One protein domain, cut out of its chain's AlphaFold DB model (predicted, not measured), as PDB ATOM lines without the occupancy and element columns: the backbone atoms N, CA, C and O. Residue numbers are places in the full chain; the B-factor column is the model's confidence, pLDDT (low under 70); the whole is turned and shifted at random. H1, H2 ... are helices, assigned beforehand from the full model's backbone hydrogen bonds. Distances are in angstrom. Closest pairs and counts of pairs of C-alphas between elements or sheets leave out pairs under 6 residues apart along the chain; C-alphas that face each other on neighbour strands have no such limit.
ATOM      1  N   ARG A   2     -14.530  29.802  85.860       91.06
ATOM      2  CA  ARG A   2     -15.331  30.882  85.225       91.06
ATOM      3  C   ARG A   2     -15.161  32.309  85.795       91.06
ATOM      4  O   ARG A   2     -15.243  33.266  85.036       91.06
ATOM      5  N   LEU A   3     -14.936  32.471  87.103       95.31
ATOM      6  CA  LEU A   3     -14.777  33.797  87.731       95.31
ATOM      7  C   LEU A   3     -13.416  34.448  87.433       95.31
ATOM      8  O   LEU A   3     -13.352  35.656  87.215       95.31
ATOM      9  N   LEU A   4     -12.344  33.654  87.376       93.75
ATOM     10  CA  LEU A   4     -11.012  34.152  87.023       93.75
ATOM     11  C   LEU A   4     -10.964  34.550  85.544       93.75
ATOM     12  O   LEU A   4     -10.467  35.625  85.219       93.75
ATOM     13  N   ASP A   5     -11.590  33.757  84.669       95.75
ATOM     14  CA  ASP A   5     -11.725  34.091  83.246       95.75
ATOM     15  C   ASP A   5     -12.497  35.409  83.052       95.75
ATOM     16  O   ASP A   5     -12.111  36.259  82.248       95.75
ATOM     17  N   ALA A   6     -13.571  35.616  83.825       95.94
ATOM     18  CA  ALA A   6     -14.331  36.866  83.816       95.94
ATOM     19  C   ALA A   6     -13.490  38.066  84.289       95.94
ATOM     20  O   ALA A   6     -13.602  39.153  83.724       95.94
ATOM     21  N   SER A   7     -12.610  37.868  85.278       95.19
ATOM     22  CA  SER A   7     -11.655  38.894  85.716       95.19
ATOM     23  C   SER A   7     -10.654  39.247  84.614       95.19
ATOM     24  O   SER A   7     -10.446  40.423  84.324       95.19
ATOM     25  N   GLN A   8     -10.091  38.253  83.928       94.06
ATOM     26  CA  GLN A   8      -9.125  38.481  82.848       94.06
ATOM     27  C   GLN A   8      -9.745  39.205  81.644       94.06
ATOM     28  O   GLN A   8      -9.104  40.062  81.037       94.06
ATOM     29  N   ARG A   9     -11.007  38.894  81.319       95.69
ATOM     30  CA  ARG A   9     -11.739  39.470  80.175       95.69
ATOM     31  C   ARG A   9     -12.435  40.798  80.482       95.69
ATOM     32  O   ARG A   9     -12.980  41.414  79.569       95.69
ATOM     33  N   ALA A  10     -12.455  41.246  81.737       96.25
ATOM     34  CA  ALA A  10     -13.141  42.476  82.113       96.25
ATOM     35  C   ALA A  10     -12.508  43.719  81.459       96.25
ATOM     36  O   ALA A  10     -11.282  43.897  81.447       96.25
ATOM     37  N   SER A  11     -13.376  44.601  80.953       94.25
ATOM     38  CA  SER A  11     -12.996  45.787  80.179       94.25
ATOM     39  C   SER A  11     -12.486  46.938  81.045       94.25
ATOM     40  O   SER A  11     -11.727  47.774  80.566       94.25
ATOM     41  N   THR A  12     -12.840  46.971  82.334       95.31
ATOM     42  CA  THR A  12     -12.397  48.017  83.271       95.31
ATOM     43  C   THR A  12     -11.648  47.439  84.467       95.31
ATOM     44  O   THR A  12     -11.968  46.353  84.949       95.31
ATOM     45  N   ARG A  13     -10.688  48.198  85.016       93.31
ATOM     46  CA  ARG A  13      -9.938  47.805  86.227       93.31
ATOM     47  C   ARG A  13     -10.869  47.459  87.395       93.31
ATOM     48  O   ARG A  13     -10.681  46.424  88.023       93.31
ATOM     49  N   SER A  14     -11.910  48.259  87.642       93.19
ATOM     50  CA  SER A  14     -12.883  47.986  88.712       93.19
ATOM     51  C   SER A  14     -13.637  46.670  88.511       93.19
ATOM     52  O   SER A  14     -13.856  45.946  89.480       93.19
ATOM     53  N   GLN A  15     -14.005  46.323  87.273       95.25
ATOM     54  CA  GLN A  15     -14.627  45.027  86.990       95.25
ATOM     55  C   GLN A  15     -13.649  43.870  87.213       95.25
ATOM     56  O   GLN A  15     -14.059  42.855  87.771       95.25
ATOM     57  N   ARG A  16     -12.366  44.023  86.845       96.00
ATOM     58  CA  ARG A  16     -11.339  43.002  87.127       96.00
ATOM     59  C   ARG A  16     -11.239  42.719  88.623       96.00
ATOM     60  O   ARG A  16     -11.340  41.565  89.028       96.00
ATOM     61  N   ILE A  17     -11.137  43.769  89.444       96.06
ATOM     62  CA  ILE A  17     -11.100  43.632  90.909       96.06
ATOM     63  C   ILE A  17     -12.404  43.033  91.448       96.06
ATOM     64  O   ILE A  17     -12.367  42.148  92.294       96.06
ATOM     65  N   THR A  18     -13.560  43.430  90.912       95.75
ATOM     66  CA  THR A  18     -14.855  42.858  91.322       95.75
ATOM     67  C   THR A  18     -14.912  41.349  91.076       95.75
ATOM     68  O   THR A  18     -15.323  40.594  91.954       95.75
ATOM     69  N   TRP A  19     -14.499  40.886  89.894       97.25
ATOM     70  CA  TRP A  19     -14.481  39.456  89.578       97.25
ATOM     71  C   TRP A  19     -13.402  38.694  90.344       97.25
ATOM     72  O   TRP A  19     -13.645  37.558  90.745       97.25
ATOM     73  N   LEU A  20     -12.251  39.322  90.593       96.31
ATOM     74  CA  LEU A  20     -11.201  38.763  91.443       96.31
ATOM     75  C   LEU A  20     -11.704  38.552  92.876       96.31
ATOM     76  O   LEU A  20     -11.591  37.448  93.398       96.31
ATOM     77  N   ASN A  21     -12.339  39.564  93.471       96.50
ATOM     78  CA  ASN A  21     -12.931  39.461  94.804       96.50
ATOM     79  C   ASN A  21     -13.990  38.358  94.856       96.50
ATOM     80  O   ASN A  21     -13.951  37.541  95.764       96.50
ATOM     81  N   LYS A  22     -14.857  38.248  93.839       96.94
ATOM     82  CA  LYS A  22     -15.832  37.145  93.746       96.94
ATOM     83  C   LYS A  22     -15.168  35.770  93.656       96.94
ATOM     84  O   LYS A  22     -15.678  34.809  94.225       96.94
ATOM     85  N   ALA A  23     -14.062  35.648  92.921       97.25
ATOM     86  CA  ALA A  23     -13.306  34.401  92.846       97.25
ATOM     87  C   ALA A  23     -12.685  34.041  94.204       97.25
ATOM     88  O   ALA A  23     -12.775  32.890  94.625       97.25
ATOM     89  N   ALA A  24     -12.121  35.026  94.903       96.88
ATOM     90  CA  ALA A  24     -11.575  34.860  96.243       96.88
ATOM     91  C   ALA A  24     -12.668  34.543  97.284       96.88
ATOM     92  O   ALA A  24     -12.457  33.695  98.146       96.88
ATOM     93  N   ASP A  25     -13.860  35.136  97.173       96.69
ATOM     94  CA  ASP A  25     -15.020  34.797  98.010       96.69
ATOM     95  C   ASP A  25     -15.454  33.342  97.781       96.69
ATOM     96  O   ASP A  25     -15.667  32.599  98.736       96.69
ATOM     97  N   ALA A  26     -15.525  32.902  96.519       96.88
ATOM     98  CA  ALA A  26     -15.852  31.517  96.183       96.88
ATOM     99  C   ALA A  26     -14.807  30.524  96.723       96.88
ATOM    100  O   ALA A  26     -15.171  29.460  97.221       96.88
ATOM    101  N   PHE A  27     -13.522  30.885  96.662       95.94
ATOM    102  CA  PHE A  27     -12.439  30.118  97.276       95.94
ATOM    103  C   PHE A  27     -12.577  30.060  98.803       95.94
ATOM    104  O   PHE A  27     -12.456  28.994  99.401       95.94
ATOM    105  N   SER A  28     -12.880  31.188  99.440       95.00
ATOM    106  CA  SER A  28     -13.044  31.258 100.896       95.00
ATOM    107  C   SER A  28     -14.210  30.389 101.359       95.00
ATOM    108  O   SER A  28     -14.086  29.582 102.280       95.00
ATOM    109  N   ALA A  29     -15.331  30.467 100.642       95.31
ATOM    110  CA  ALA A  29     -16.520  29.676 100.919       95.31
ATOM    111  C   ALA A  29     -16.264  28.159 100.846       95.31
ATOM    112  O   ALA A  29     -16.836  27.416 101.640       95.31
ATOM    113  N   SER A  30     -15.385  27.677  99.954       95.38
ATOM    114  CA  SER A  30     -15.075  26.238  99.857       95.38
ATOM    115  C   SER A  30     -14.213  25.694 101.007       95.38
ATOM    116  O   SER A  30     -14.116  24.474 101.187       95.38
ATOM    117  N   HIS A  31     -13.587  26.584 101.780       94.88
ATOM    118  CA  HIS A  31     -12.723  26.243 102.913       94.88
ATOM    119  C   HIS A  31     -13.338  26.606 104.267       94.88
ATOM    120  O   HIS A  31     -12.912  26.053 105.274       94.88
ATOM    121  N   ALA A  32     -14.362  27.465 104.299       92.56
ATOM    122  CA  ALA A  32     -14.926  28.042 105.519       92.56
ATOM    123  C   ALA A  32     -15.282  27.018 106.615       92.56
ATOM    124  O   ALA A  32     -15.060  27.289 107.786       92.56
ATOM    125  N   SER A  33     -15.787  25.829 106.260       93.94
ATOM    126  CA  SER A  33     -16.138  24.785 107.242       93.94
ATOM    127  C   SER A  33     -14.941  24.050 107.857       93.94
ATOM    128  O   SER A  33     -15.120  23.274 108.792       93.94
ATOM    129  N   ARG A  34     -13.741  24.240 107.304       94.44
ATOM    130  CA  ARG A  34     -12.492  23.571 107.702       94.44
ATOM    131  C   ARG A  34     -11.407  24.552 108.143       94.44
ATOM    132  O   ARG A  34     -10.347  24.105 108.557       94.44
ATOM    133  N   ALA A  35     -11.649  25.852 108.015       95.81
ATOM    134  CA  ALA A  35     -10.727  26.879 108.463       95.81
ATOM    135  C   ALA A  35     -10.908  27.147 109.965       95.81
ATOM    136  O   ALA A  35     -12.028  27.133 110.475       95.81
ATOM    137  N   ALA A  36      -9.823  27.499 110.650       95.56
ATOM    138  CA  ALA A  36      -9.840  28.016 112.019       95.56
ATOM    139  C   ALA A  36     -10.466  29.423 112.133       95.56
ATOM    140  O   ALA A  36     -10.704  29.937 113.232       95.56
ATOM    141  N   CYS A  37     -10.688  30.090 110.997       92.31
ATOM    142  CA  CYS A  37     -11.272  31.420 110.932       92.31
ATOM    143  C   CYS A  37     -12.731  31.404 111.414       92.31
ATOM    144  O   CYS A  37     -13.545  30.601 110.970       92.31
ATOM    145  N   ARG A  38     -13.078  32.360 112.277       88.00
ATOM    146  CA  ARG A  38     -14.437  32.571 112.792       88.00
ATOM    147  C   ARG A  38     -14.907  33.986 112.495       88.00
ATOM    148  O   ARG A  38     -14.089  34.856 112.178       88.00
ATOM    149  N   ASP A  39     -16.213  34.214 112.627       83.69
ATOM    150  CA  ASP A  39     -16.732  35.580 112.635       83.69
ATOM    151  C   ASP A  39     -15.954  36.396 113.674       83.69
ATOM    152  O   ASP A  39     -15.644  35.893 114.759       83.69
ATOM    153  N   ARG A  40     -15.594  37.628 113.311       83.44
ATOM    154  CA  ARG A  40     -14.824  38.549 114.160       83.44
ATOM    155  C   ARG A  40     -13.380  38.130 114.505       83.44
ATOM    156  O   ARG A  40     -12.791  38.724 115.398       83.44
ATOM    157  N   CYS A  41     -12.786  37.153 113.816       89.88
ATOM    158  CA  CYS A  41     -11.341  36.898 113.911       89.88
ATOM    159  C   CYS A  41     -10.534  38.030 113.241       89.88
ATOM    160  O   CYS A  41     -10.842  38.411 112.110       89.88
ATOM    161  N   ASP A  42      -9.491  38.529 113.910       93.44
ATOM    162  CA  ASP A  42      -8.682  39.675 113.476       93.44
ATOM    163  C   ASP A  42      -7.167  39.408 113.425       93.44
ATOM    164  O   ASP A  42      -6.396  40.327 113.156       93.44
ATOM    165  N   HIS A  43      -6.710  38.164 113.605       92.88
ATOM    166  CA  HIS A  43      -5.273  37.853 113.579       92.88
ATOM    167  C   HIS A  43      -4.592  38.304 112.275       92.88
ATOM    168  O   HIS A  43      -3.543  38.943 112.311       92.88
ATOM    169  N   CYS A  44      -5.227  38.078 111.118       90.69
ATOM    170  CA  CYS A  44      -4.706  38.537 109.824       90.69
ATOM    171  C   CYS A  44      -4.787  40.063 109.627       90.69
ATOM    172  O   CYS A  44      -4.203  40.594 108.687       90.69
ATOM    173  N   CYS A  45      -5.493  40.789 110.498       93.81
ATOM    174  CA  CYS A  45      -5.496  42.252 110.490       93.81
ATOM    175  C   CYS A  45      -4.257  42.834 111.183       93.81
ATOM    176  O   CYS A  45      -4.094  44.047 111.172       93.81
ATOM    177  N   HIS A  46      -3.395  42.002 111.767       92.75
ATOM    178  CA  HIS A  46      -2.168  42.425 112.439       92.75
ATOM    179  C   HIS A  46      -0.887  42.032 111.681       92.75
ATOM    180  O   HIS A  46       0.213  42.266 112.182       92.75
ATOM    181  N   ILE A  47      -1.021  41.445 110.485       88.38
ATOM    182  CA  ILE A  47       0.101  41.049 109.622       88.38
ATOM    183  C   ILE A  47       0.179  41.954 108.380       88.38
ATOM    184  O   ILE A  47      -0.858  42.409 107.882       88.38
ATOM    185  N   PRO A  48       1.379  42.207 107.831       88.31
ATOM    186  CA  PRO A  48       1.511  42.912 106.565       88.31
ATOM    187  C   PRO A  48       1.004  42.044 105.406       88.31
ATOM    188  O   PRO A  48       1.382  40.885 105.254       88.31
ATOM    189  N   VAL A  49       0.181  42.631 104.536       89.50
ATOM    190  CA  VAL A  49      -0.295  41.997 103.298       89.50
ATOM    191  C   VAL A  49       0.026  42.868 102.088       89.50
ATOM    192  O   VAL A  49       0.063  44.097 102.175       89.50
ATOM    193  N   LYS A  50       0.242  42.235 100.933       88.25
ATOM    194  CA  LYS A  50       0.492  42.932  99.665       88.25
ATOM    195  C   LYS A  50      -0.807  43.098  98.891       88.25
ATOM    196  O   LYS A  50      -1.533  42.134  98.676       88.25
ATOM    197  N   LEU A  51      -1.064  44.315  98.430       90.62
ATOM    198  CA  LEU A  51      -2.196  44.651  97.570       90.62
ATOM    199  C   LEU A  51      -1.694  45.428  96.360       90.62
ATOM    200  O   LEU A  51      -0.759  46.225  96.448       90.62
ATOM    201  N   SER A  52      -2.337  45.210  95.217       91.56
ATOM    202  CA  SER A  52      -2.061  46.005  94.023       91.56
ATOM    203  C   SER A  52      -2.564  47.445  94.189       91.56
ATOM    204  O   SER A  52      -3.547  47.705  94.886       91.56
ATOM    205  N   GLN A  53      -1.972  48.400  93.462       91.38
ATOM    206  CA  GLN A  53      -2.486  49.779  93.425       91.38
ATOM    207  C   GLN A  53      -3.947  49.837  92.934       91.38
ATOM    208  O   GLN A  53      -4.713  50.709  93.339       91.38
ATOM    209  N   ALA A  54      -4.356  48.890  92.080       92.62
ATOM    210  CA  ALA A  54      -5.731  48.778  91.603       92.62
ATOM    211  C   ALA A  54      -6.708  48.345  92.710       92.62
ATOM    212  O   ALA A  54      -7.788  48.926  92.808       92.62
ATOM    213  N   GLU A  55      -6.340  47.372  93.551       95.56
ATOM    214  CA  GLU A  55      -7.126  47.004  94.738       95.56
ATOM    215  C   GLU A  55      -7.167  48.142  95.755       95.56
ATOM    216  O   GLU A  55      -8.243  48.463  96.255       95.56
ATOM    217  N   ALA A  56      -6.034  48.808  96.003       94.56
ATOM    218  CA  ALA A  56      -5.967  49.955  96.907       94.56
ATOM    219  C   ALA A  56      -6.897  51.093  96.450       94.56
ATOM    220  O   ALA A  56      -7.647  51.645  97.251       94.56
ATOM    221  N   ALA A  57      -6.904  51.416  95.152       94.19
ATOM    222  CA  ALA A  57      -7.801  52.422  94.587       94.19
ATOM    223  C   ALA A  57      -9.274  51.981  94.622       94.19
ATOM    224  O   ALA A  57     -10.162  52.799  94.868       94.19
ATOM    225  N   PHE A  58      -9.548  50.692  94.392       95.00
ATOM    226  CA  PHE A  58     -10.895  50.130  94.496       95.00
ATOM    227  C   PHE A  58     -11.439  50.243  95.926       95.00
ATOM    228  O   PHE A  58     -12.563  50.709  96.116       95.00
ATOM    229  N   LEU A  59     -10.626  49.880  96.922       94.56
ATOM    230  CA  LEU A  59     -10.951  50.029  98.337       94.56
ATOM    231  C   LEU A  59     -11.126  51.502  98.712       94.56
ATOM    232  O   LEU A  59     -12.120  51.862  99.333       94.56
ATOM    233  N   GLY A  60     -10.215  52.363  98.255       94.94
ATOM    234  CA  GLY A  60     -10.274  53.798  98.498       94.94
ATOM    235  C   GLY A  60     -11.561  54.448  97.990       94.94
ATOM    236  O   GLY A  60     -12.184  55.244  98.690       94.94
ATOM    237  N   LYS A  61     -12.037  54.041  96.804       94.38
ATOM    238  CA  LYS A  61     -13.344  54.464  96.284       94.38
ATOM    239  C   LYS A  61     -14.498  53.997  97.175       94.38
ATOM    240  O   LYS A  61     -15.443  54.756  97.362       94.38
ATOM    241  N   ALA A  62     -14.437  52.773  97.700       91.62
ATOM    242  CA  ALA A  62     -15.494  52.223  98.548       91.62
ATOM    243  C   ALA A  62     -15.638  52.976  99.882       91.62
ATOM    244  O   ALA A  62     -16.751  53.104 100.379       91.62
ATOM    245  N   ILE A  63     -14.536  53.507 100.421       93.44
ATOM    246  CA  ILE A  63     -14.516  54.241 101.698       93.44
ATOM    247  C   ILE A  63     -14.452  55.768 101.546       93.44
ATOM    248  O   ILE A  63     -14.369  56.480 102.540       93.44
ATOM    249  N   GLY A  64     -14.430  56.287 100.314       95.31
ATOM    250  CA  GLY A  64     -14.319  57.725 100.052       95.31
ATOM    251  C   GLY A  64     -12.954  58.344 100.391       95.31
ATOM    252  O   GLY A  64     -12.880  59.544 100.637       95.31
ATOM    253  N   ARG A  65     -11.866  57.560 100.397       94.31
ATOM    254  CA  ARG A  65     -10.504  58.025 100.715       94.31
ATOM    255  C   ARG A  65      -9.490  57.499  99.706       94.31
ATOM    256  O   ARG A  65      -9.381  56.296  99.511       94.31
ATOM    257  N   ALA A  66      -8.707  58.380  99.090       94.06
ATOM    258  CA  ALA A  66      -7.645  57.955  98.180       94.06
ATOM    259  C   ALA A  66      -6.523  57.208  98.937       94.06
ATOM    260  O   ALA A  66      -6.153  57.635 100.036       94.06
ATOM    261  N   PRO A  67      -5.972  56.111  98.381       93.50
ATOM    262  CA  PRO A  67      -4.800  55.464  98.956       93.50
ATOM    263  C   PRO A  67      -3.554  56.335  98.763       93.50
ATOM    264  O   PRO A  67      -3.453  57.073  97.779       93.50
ATOM    265  N   THR A  68      -2.579  56.190  99.659       90.81
ATOM    266  CA  THR A  68      -1.240  56.756  99.465       90.81
ATOM    267  C   THR A  68      -0.633  56.209  98.163       90.81
ATOM    268  O   THR A  68      -0.690  54.994  97.935       90.81
ATOM    269  N   PRO A  69      -0.076  57.062  97.286       88.12
ATOM    270  CA  PRO A  69       0.600  56.610  96.077       88.12
ATOM    271  C   PRO A  69       1.744  55.646  96.394       88.12
ATOM    272  O   PRO A  69       2.473  55.838  97.362       88.12
ATOM    273  N   ALA A  70       1.949  54.633  95.548       85.81
ATOM    274  CA  ALA A  70       3.003  53.638  95.765       85.81
ATOM    275  C   ALA A  70       4.411  54.260  95.857       85.81
ATOM    276  O   ALA A  70       5.260  53.741  96.570       85.81
ATOM    277  N   SER A  71       4.637  55.390  95.179       86.69
ATOM    278  CA  SER A  71       5.882  56.168  95.227       86.69
ATOM    279  C   SER A  71       6.174  56.811  96.585       86.69
ATOM    280  O   SER A  71       7.310  57.196  96.831       86.69
ATOM    281  N   GLU A  72       5.162  56.957  97.441       89.06
ATOM    282  CA  GLU A  72       5.258  57.573  98.770       89.06
ATOM    283  C   GLU A  72       5.235  56.527  99.897       89.06
ATOM    284  O   GLU A  72       5.308  56.877 101.075       89.06
ATOM    285  N   LEU A  73       5.110  55.239  99.560       84.19
ATOM    286  CA  LEU A  73       5.144  54.159 100.542       84.19
ATOM    287  C   LEU A  73       6.574  53.894 101.023       84.19
ATOM    288  O   LEU A  73       7.549  54.146 100.313       84.19
ATOM    289  N   SER A  74       6.685  53.343 102.236       81.31
ATOM    290  CA  SER A  74       7.974  52.908 102.773       81.31
ATOM    291  C   SER A  74       8.662  51.929 101.820       81.31
ATOM    292  O   SER A  74       8.037  51.006 101.301       81.31
ATOM    293  N   GLN A  75       9.969  52.109 101.651       81.69
ATOM    294  CA  GLN A  75      10.850  51.196 100.918       81.69
ATOM    295  C   GLN A  75      11.263  49.985 101.776       81.69
ATOM    296  O   GLN A  75      12.040  49.148 101.316       81.69
ATOM    297  N   THR A  76      10.789  49.893 103.029       83.56
ATOM    298  CA  THR A  76      11.040  48.736 103.897       83.56
ATOM    299  C   THR A  76      10.601  47.456 103.182       83.56
ATOM    300  O   THR A  76       9.454  47.383 102.729       83.56
ATOM    301  N   PRO A  77      11.477  46.439 103.089       83.94
ATOM    302  CA  PRO A  77      11.094  45.130 102.590       83.94
ATOM    303  C   PRO A  77       9.860  44.608 103.328       83.94
ATOM    304  O   PRO A  77       9.727  44.759 104.539       83.94
ATOM    305  N   TRP A  78       8.920  44.030 102.586       78.62
ATOM    306  CA  TRP A  78       7.619  43.625 103.124       78.62
ATOM    307  C   TRP A  78       7.721  42.618 104.285       78.62
ATOM    308  O   TRP A  78       6.882  42.630 105.175       78.62
ATOM    309  N   ASP A  79       8.744  41.765 104.263       79.75
ATOM    310  CA  ASP A  79       9.085  40.747 105.262       79.75
ATOM    311  C   ASP A  79       9.713  41.350 106.527       79.75
ATOM    312  O   ASP A  79       9.798  40.696 107.561       79.75
ATOM    313  N   GLN A  80      10.118  42.617 106.455       82.88
ATOM    314  CA  GLN A  80      10.628  43.417 107.568       82.88
ATOM    315  C   GLN A  80       9.614  44.478 108.014       82.88
ATOM    316  O   GLN A  80       9.909  45.289 108.895       82.88
ATOM    317  N   ALA A  81       8.430  44.518 107.392       82.50
ATOM    318  CA  ALA A  81       7.397  45.465 107.763       82.50
ATOM    319  C   ALA A  81       6.925  45.175 109.199       82.50
ATOM    320  O   ALA A  81       6.664  44.018 109.541       82.50
ATOM    321  N   PRO A  82       6.801  46.205 110.054       80.38
ATOM    322  CA  PRO A  82       6.388  46.004 111.428       80.38
ATOM    323  C   PRO A  82       4.964  45.450 111.481       80.38
ATOM    324  O   PRO A  82       4.045  45.963 110.836       80.38
ATOM    325  N   MET A  83       4.787  44.432 112.318       83.38
ATOM    326  CA  MET A  83       3.482  43.891 112.680       83.38
ATOM    327  C   MET A  83       2.705  44.987 113.408       83.38
ATOM    328  O   MET A  83       3.040  45.370 114.529       83.38
ATOM    329  N   SER A  84       1.707  45.550 112.738       85.31
ATOM    330  CA  SER A  84       0.891  46.640 113.259       85.31
ATOM    331  C   SER A  84      -0.569  46.416 112.872       85.31
ATOM    332  O   SER A  84      -0.835  45.809 111.830       85.31
ATOM    333  N   PRO A  85      -1.527  46.874 113.699       92.00
ATOM    334  CA  PRO A  85      -2.934  46.806 113.343       92.00
ATOM    335  C   PRO A  85      -3.207  47.485 112.002       92.00
ATOM    336  O   PRO A  85      -2.800  48.623 111.759       92.00
ATOM    337  N   CYS A  86      -3.940  46.791 111.137       92.94
ATOM    338  CA  CYS A  86      -4.478  47.339 109.907       92.94
ATOM    339  C   CYS A  86      -5.289  48.600 110.223       92.94
ATOM    340  O   CYS A  86      -6.092  48.612 111.151       92.94
ATOM    341  N   THR A  87      -5.154  49.646 109.407       91.75
ATOM    342  CA  THR A  87      -5.891  50.910 109.584       91.75
ATOM    343  C   THR A  87      -7.418  50.746 109.546       91.75
ATOM    344  O   THR A  87      -8.133  51.642 109.977       91.75
ATOM    345  N   PHE A  88      -7.928  49.623 109.035       94.00
ATOM    346  CA  PHE A  88      -9.359  49.303 109.022       94.00
ATOM    347  C   PHE A  88      -9.806  48.417 110.191       94.00
ATOM    348  O   PHE A  88     -10.953  47.975 110.203       94.00
ATOM    349  N   LEU A  89      -8.915  48.084 111.127       95.25
ATOM    350  CA  LEU A  89      -9.257  47.296 112.303       95.25
ATOM    351  C   LEU A  89      -9.793  48.212 113.407       95.25
ATOM    352  O   LEU A  89      -9.056  49.029 113.954       95.25
ATOM    353  N   GLU A  90     -11.059  48.034 113.771       94.75
ATOM    354  CA  GLU A  90     -11.701  48.737 114.883       94.75
ATOM    355  C   GLU A  90     -12.388  47.730 115.805       94.75
ATOM    356  O   GLU A  90     -13.188  46.910 115.358       94.75
ATOM    357  N   ALA A  91     -12.062  47.779 117.102       91.62
ATOM    358  CA  ALA A  91     -12.634  46.901 118.130       91.62
ATOM    359  C   ALA A  91     -12.624  45.397 117.760       91.62
ATOM    360  O   ALA A  91     -13.581  44.678 118.035       91.62
ATOM    361  N   GLY A  92     -11.548  44.923 117.117       90.25
ATOM    362  CA  GLY A  92     -11.407  43.526 116.682       90.25
ATOM    363  C   GLY A  92     -12.161  43.180 115.392       90.25
ATOM    364  O   GLY A  92     -12.351  42.006 115.071       90.25
ATOM    365  N   HIS A  93     -12.646  44.176 114.644       91.25
ATOM    366  CA  HIS A  93     -13.416  43.974 113.417       91.25
ATOM    367  C   HIS A  93     -12.883  44.809 112.257       91.25
ATOM    368  O   HIS A  93     -12.548  45.981 112.401       91.25
ATOM    369  N   CYS A  94     -12.844  44.206 111.071       93.38
ATOM    370  CA  CYS A  94     -12.508  44.922 109.848       93.38
ATOM    371  C   CYS A  94     -13.701  45.787 109.411       93.38
ATOM    372  O   CYS A  94     -14.723  45.259 108.970       93.38
ATOM    373  N   THR A  95     -13.561  47.110 109.465       93.56
ATOM    374  CA  THR A  95     -14.614  48.063 109.063       93.56
ATOM    375  C   THR A  95     -14.943  48.009 107.574       93.56
ATOM    376  O   THR A  95     -16.021  48.417 107.150       93.56
ATOM    377  N   VAL A  96     -14.045  47.434 106.771       93.69
ATOM    378  CA  VAL A  96     -14.191  47.249 105.322       93.69
ATOM    379  C   VAL A  96     -14.343  45.775 104.938       93.69
ATOM    380  O   VAL A  96     -13.971  45.391 103.831       93.69
ATOM    381  N   TYR A  97     -14.875  44.924 105.827       92.31
ATOM    382  CA  TYR A  97     -14.889  43.460 105.656       92.31
ATOM    383  C   TYR A  97     -15.390  42.990 104.275       92.31
ATOM    384  O   TYR A  97     -14.778  42.127 103.638       92.31
ATOM    385  N   VAL A  98     -16.470  43.594 103.772       92.00
ATOM    386  CA  VAL A  98     -17.050  43.283 102.451       92.00
ATOM    387  C   VAL A  98     -16.205  43.806 101.283       92.00
ATOM    388  O   VAL A  98     -16.242  43.258 100.184       92.00
ATOM    389  N   ASN A  99     -15.384  44.830 101.513       93.94
ATOM    390  CA  ASN A  99     -14.500  45.454 100.530       93.94
ATOM    391  C   ASN A  99     -13.040  45.020 100.661       93.94
ATOM    392  O   ASN A  99     -12.198  45.617  99.995       93.94
ATOM    393  N   ARG A 100     -12.730  43.999 101.477       93.94
ATOM    394  CA  ARG A 100     -11.355  43.516 101.682       93.94
ATOM    395  C   ARG A 100     -10.603  43.310 100.335       93.94
ATOM    396  O   ARG A 100     -11.227  43.188  99.278       93.94
ATOM    397  N   PRO A 101      -9.276  43.252 100.318       95.44
ATOM    398  CA  PRO A 101      -8.537  42.777  99.145       95.44
ATOM    399  C   PRO A 101      -8.718  41.270  98.900       95.44
ATOM    400  O   PRO A 101      -9.307  40.567  99.731       95.44
ATOM    401  N   ALA A 102      -8.200  40.765  97.776       96.38
ATOM    402  CA  ALA A 102      -8.252  39.338  97.459       96.38
ATOM    403  C   ALA A 102      -7.426  38.501  98.451       96.38
ATOM    404  O   ALA A 102      -7.944  37.522  98.979       96.38
ATOM    405  N   VAL A 103      -6.208  38.946  98.787       95.50
ATOM    406  CA  VAL A 103      -5.337  38.271  99.771       95.50
ATOM    407  C   VAL A 103      -6.027  38.115 101.130       95.50
ATOM    408  O   VAL A 103      -6.075  37.033 101.691       95.50
ATOM    409  N   CYS A 104      -6.701  39.156 101.625       94.69
ATOM    410  CA  CYS A 104      -7.412  39.097 102.905       94.69
ATOM    411  C   CYS A 104      -8.634  38.156 102.905       94.69
ATOM    412  O   CYS A 104      -9.168  37.866 103.975       94.69
ATOM    413  N   ARG A 105      -9.132  37.738 101.733       94.94
ATOM    414  CA  ARG A 105     -10.181  36.710 101.620       94.94
ATOM    415  C   ARG A 105      -9.573  35.318 101.650       94.94
ATOM    416  O   ARG A 105     -10.052  34.470 102.386       94.94
ATOM    417  N   THR A 106      -8.528  35.104 100.854       95.81
ATOM    418  CA  THR A 106      -7.928  33.782 100.651       95.81
ATOM    419  C   THR A 106      -7.055  33.327 101.813       95.81
ATOM    420  O   THR A 106      -6.933  32.122 102.021       95.81
ATOM    421  N   HIS A 107      -6.514  34.265 102.593       94.56
ATOM    422  CA  HIS A 107      -5.578  34.001 103.681       94.56
ATOM    423  C   HIS A 107      -6.268  33.431 104.929       94.56
ATOM    424  O   HIS A 107      -6.484  34.113 105.934       94.56
ATOM    425  N   MET A 108      -6.683  32.170 104.829       95.06
ATOM    426  CA  MET A 108      -7.388  31.430 105.873       95.06
ATOM    427  C   MET A 108      -6.462  30.403 106.507       95.06
ATOM    428  O   MET A 108      -5.838  29.624 105.793       95.06
ATOM    429  N   ASN A 109      -6.421  30.363 107.835       96.06
ATOM    430  CA  ASN A 109      -5.729  29.314 108.577       96.06
ATOM    431  C   ASN A 109      -6.516  27.997 108.481       96.06
ATOM    432  O   ASN A 109      -7.685  27.957 108.869       96.06
ATOM    433  N   MET A 110      -5.871  26.943 107.978       96.62
ATOM    434  CA  MET A 110      -6.445  25.605 107.788       96.62
ATOM    435  C   MET A 110      -6.098  24.615 108.913       96.62
ATOM    436  O   MET A 110      -6.326  23.413 108.761       96.62
ATOM    437  N   ASP A 111      -5.548  25.091 110.032       95.94
ATOM    438  CA  ASP A 111      -5.427  24.308 111.262       95.94
ATOM    439  C   ASP A 111      -6.793  24.174 111.969       95.94
ATOM    440  O   ASP A 111      -7.807  24.751 111.570       95.94
ATOM    441  N   ARG A 112      -6.830  23.377 113.035       94.31
ATOM    442  CA  ARG A 112      -8.010  23.066 113.845       94.31
ATOM    443  C   ARG A 112      -8.506  24.266 114.644       94.31
ATOM    444  O   ARG A 112      -9.696  24.339 114.939       94.31
ATOM    445  N   ASP A 113      -7.604  25.167 115.024       94.25
ATOM    446  CA  ASP A 113      -7.905  26.349 115.824       94.25
ATOM    447  C   ASP A 113      -6.998  27.543 115.476       94.25
ATOM    448  O   ASP A 113      -6.163  27.501 114.570       94.25
ATOM    449  N   ASP A 114      -7.216  28.662 116.169       93.88
ATOM    450  CA  ASP A 114      -6.525  29.920 115.901       93.88
ATOM    451  C   ASP A 114      -5.148  30.044 116.563       93.88
ATOM    452  O   ASP A 114      -4.541  31.109 116.455       93.88
ATOM    453  N   LEU A 115      -4.658  29.008 117.254       93.88
ATOM    454  CA  LEU A 115      -3.444  29.077 118.067       93.88
ATOM    455  C   LEU A 115      -2.241  29.547 117.251       93.88
ATOM    456  O   LEU A 115      -1.516  30.430 117.702       93.88
ATOM    457  N   LEU A 116      -2.071  29.008 116.043       93.81
ATOM    458  CA  LEU A 116      -0.949  29.362 115.171       93.81
ATOM    459  C   LEU A 116      -1.026  30.802 114.648       93.81
ATOM    460  O   LEU A 116      -0.005  31.386 114.308       93.81
ATOM    461  N   CYS A 117      -2.215  31.404 114.614       93.12
ATOM    462  CA  CYS A 117      -2.378  32.796 114.203       93.12
ATOM    463  C   CYS A 117      -2.079  33.803 115.319       93.12
ATOM    464  O   CYS A 117      -2.016  35.002 115.044       93.12
ATOM    465  N   ARG A 118      -1.933  33.360 116.574       91.12
ATOM    466  CA  ARG A 118      -1.678  34.270 117.695       91.12
ATOM    467  C   ARG A 118      -0.276  34.839 117.572       91.12
ATOM    468  O   ARG A 118       0.708  34.106 117.607       91.12
TER     469      ARG A 118
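What this domain is: This is residues 2 to 118 of the 132 residues of an uncharacterized protein of Betaproteobacteria bacterium HGW-Betaproteobacteria-17 (UniProt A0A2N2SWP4). There is little regular structure: long helix H2 lies along one side of a mostly looped body, with H1 folded back on it as a hairpin, H4 crossing near its first residues and short H5 on its later part. Residues 71 to 77 stick out. The 117 printed residues hold five named helices, H1 to H5 in order, and no named strand; the class is all helix, with 46 residues in them. The whole is compact, radius of gyration of the C-alphas 15.0 A, spans 41 by 36 by 26 A.

Where its parts are: H2, residues 13 to 31, is 27.4 A long, from C-alpha 13 at (-9.938, 47.805, 86.227) to C-alpha 31 at (-12.723, 26.243, 102.913). H1 is residues 2 to 9, H4 53 to 63 (15.3 A), H3 43 to 46, H5 103 to 106.

How they stand to each other: H2, the hub, touches H1 with residues 15 to 23 alone, in a hairpin at a shallow tilt of 19 degrees, opposite ways; the closest C-alphas, Ser 7 and Arg 16, are 4.4 A apart. With residues 13 to 17 alone it touches H4, about perpendicular at 86 degrees (closest C-alphas Ile 17 and Glu 55, 6.5 A). It touches H5 with residues 21 to 28 alone; the closest C-alphas, Ser 28 and Thr 106, are 5.7 A apart. H3 touches no helix. Every O i to N i+4 pair is within hydrogen-bond range in H1 and H4, 14 of 15 in H2; H3 and H5 are too short for such a pair.

The domain as a whole: The C-alphas farthest apart, of Ser 11 and Leu 115, are 42.5 A apart. The printed part has no cut. The links H2 to H3 and H4 to H5 are long, 11 and 39 residues. No printed residue is under pLDDT 70.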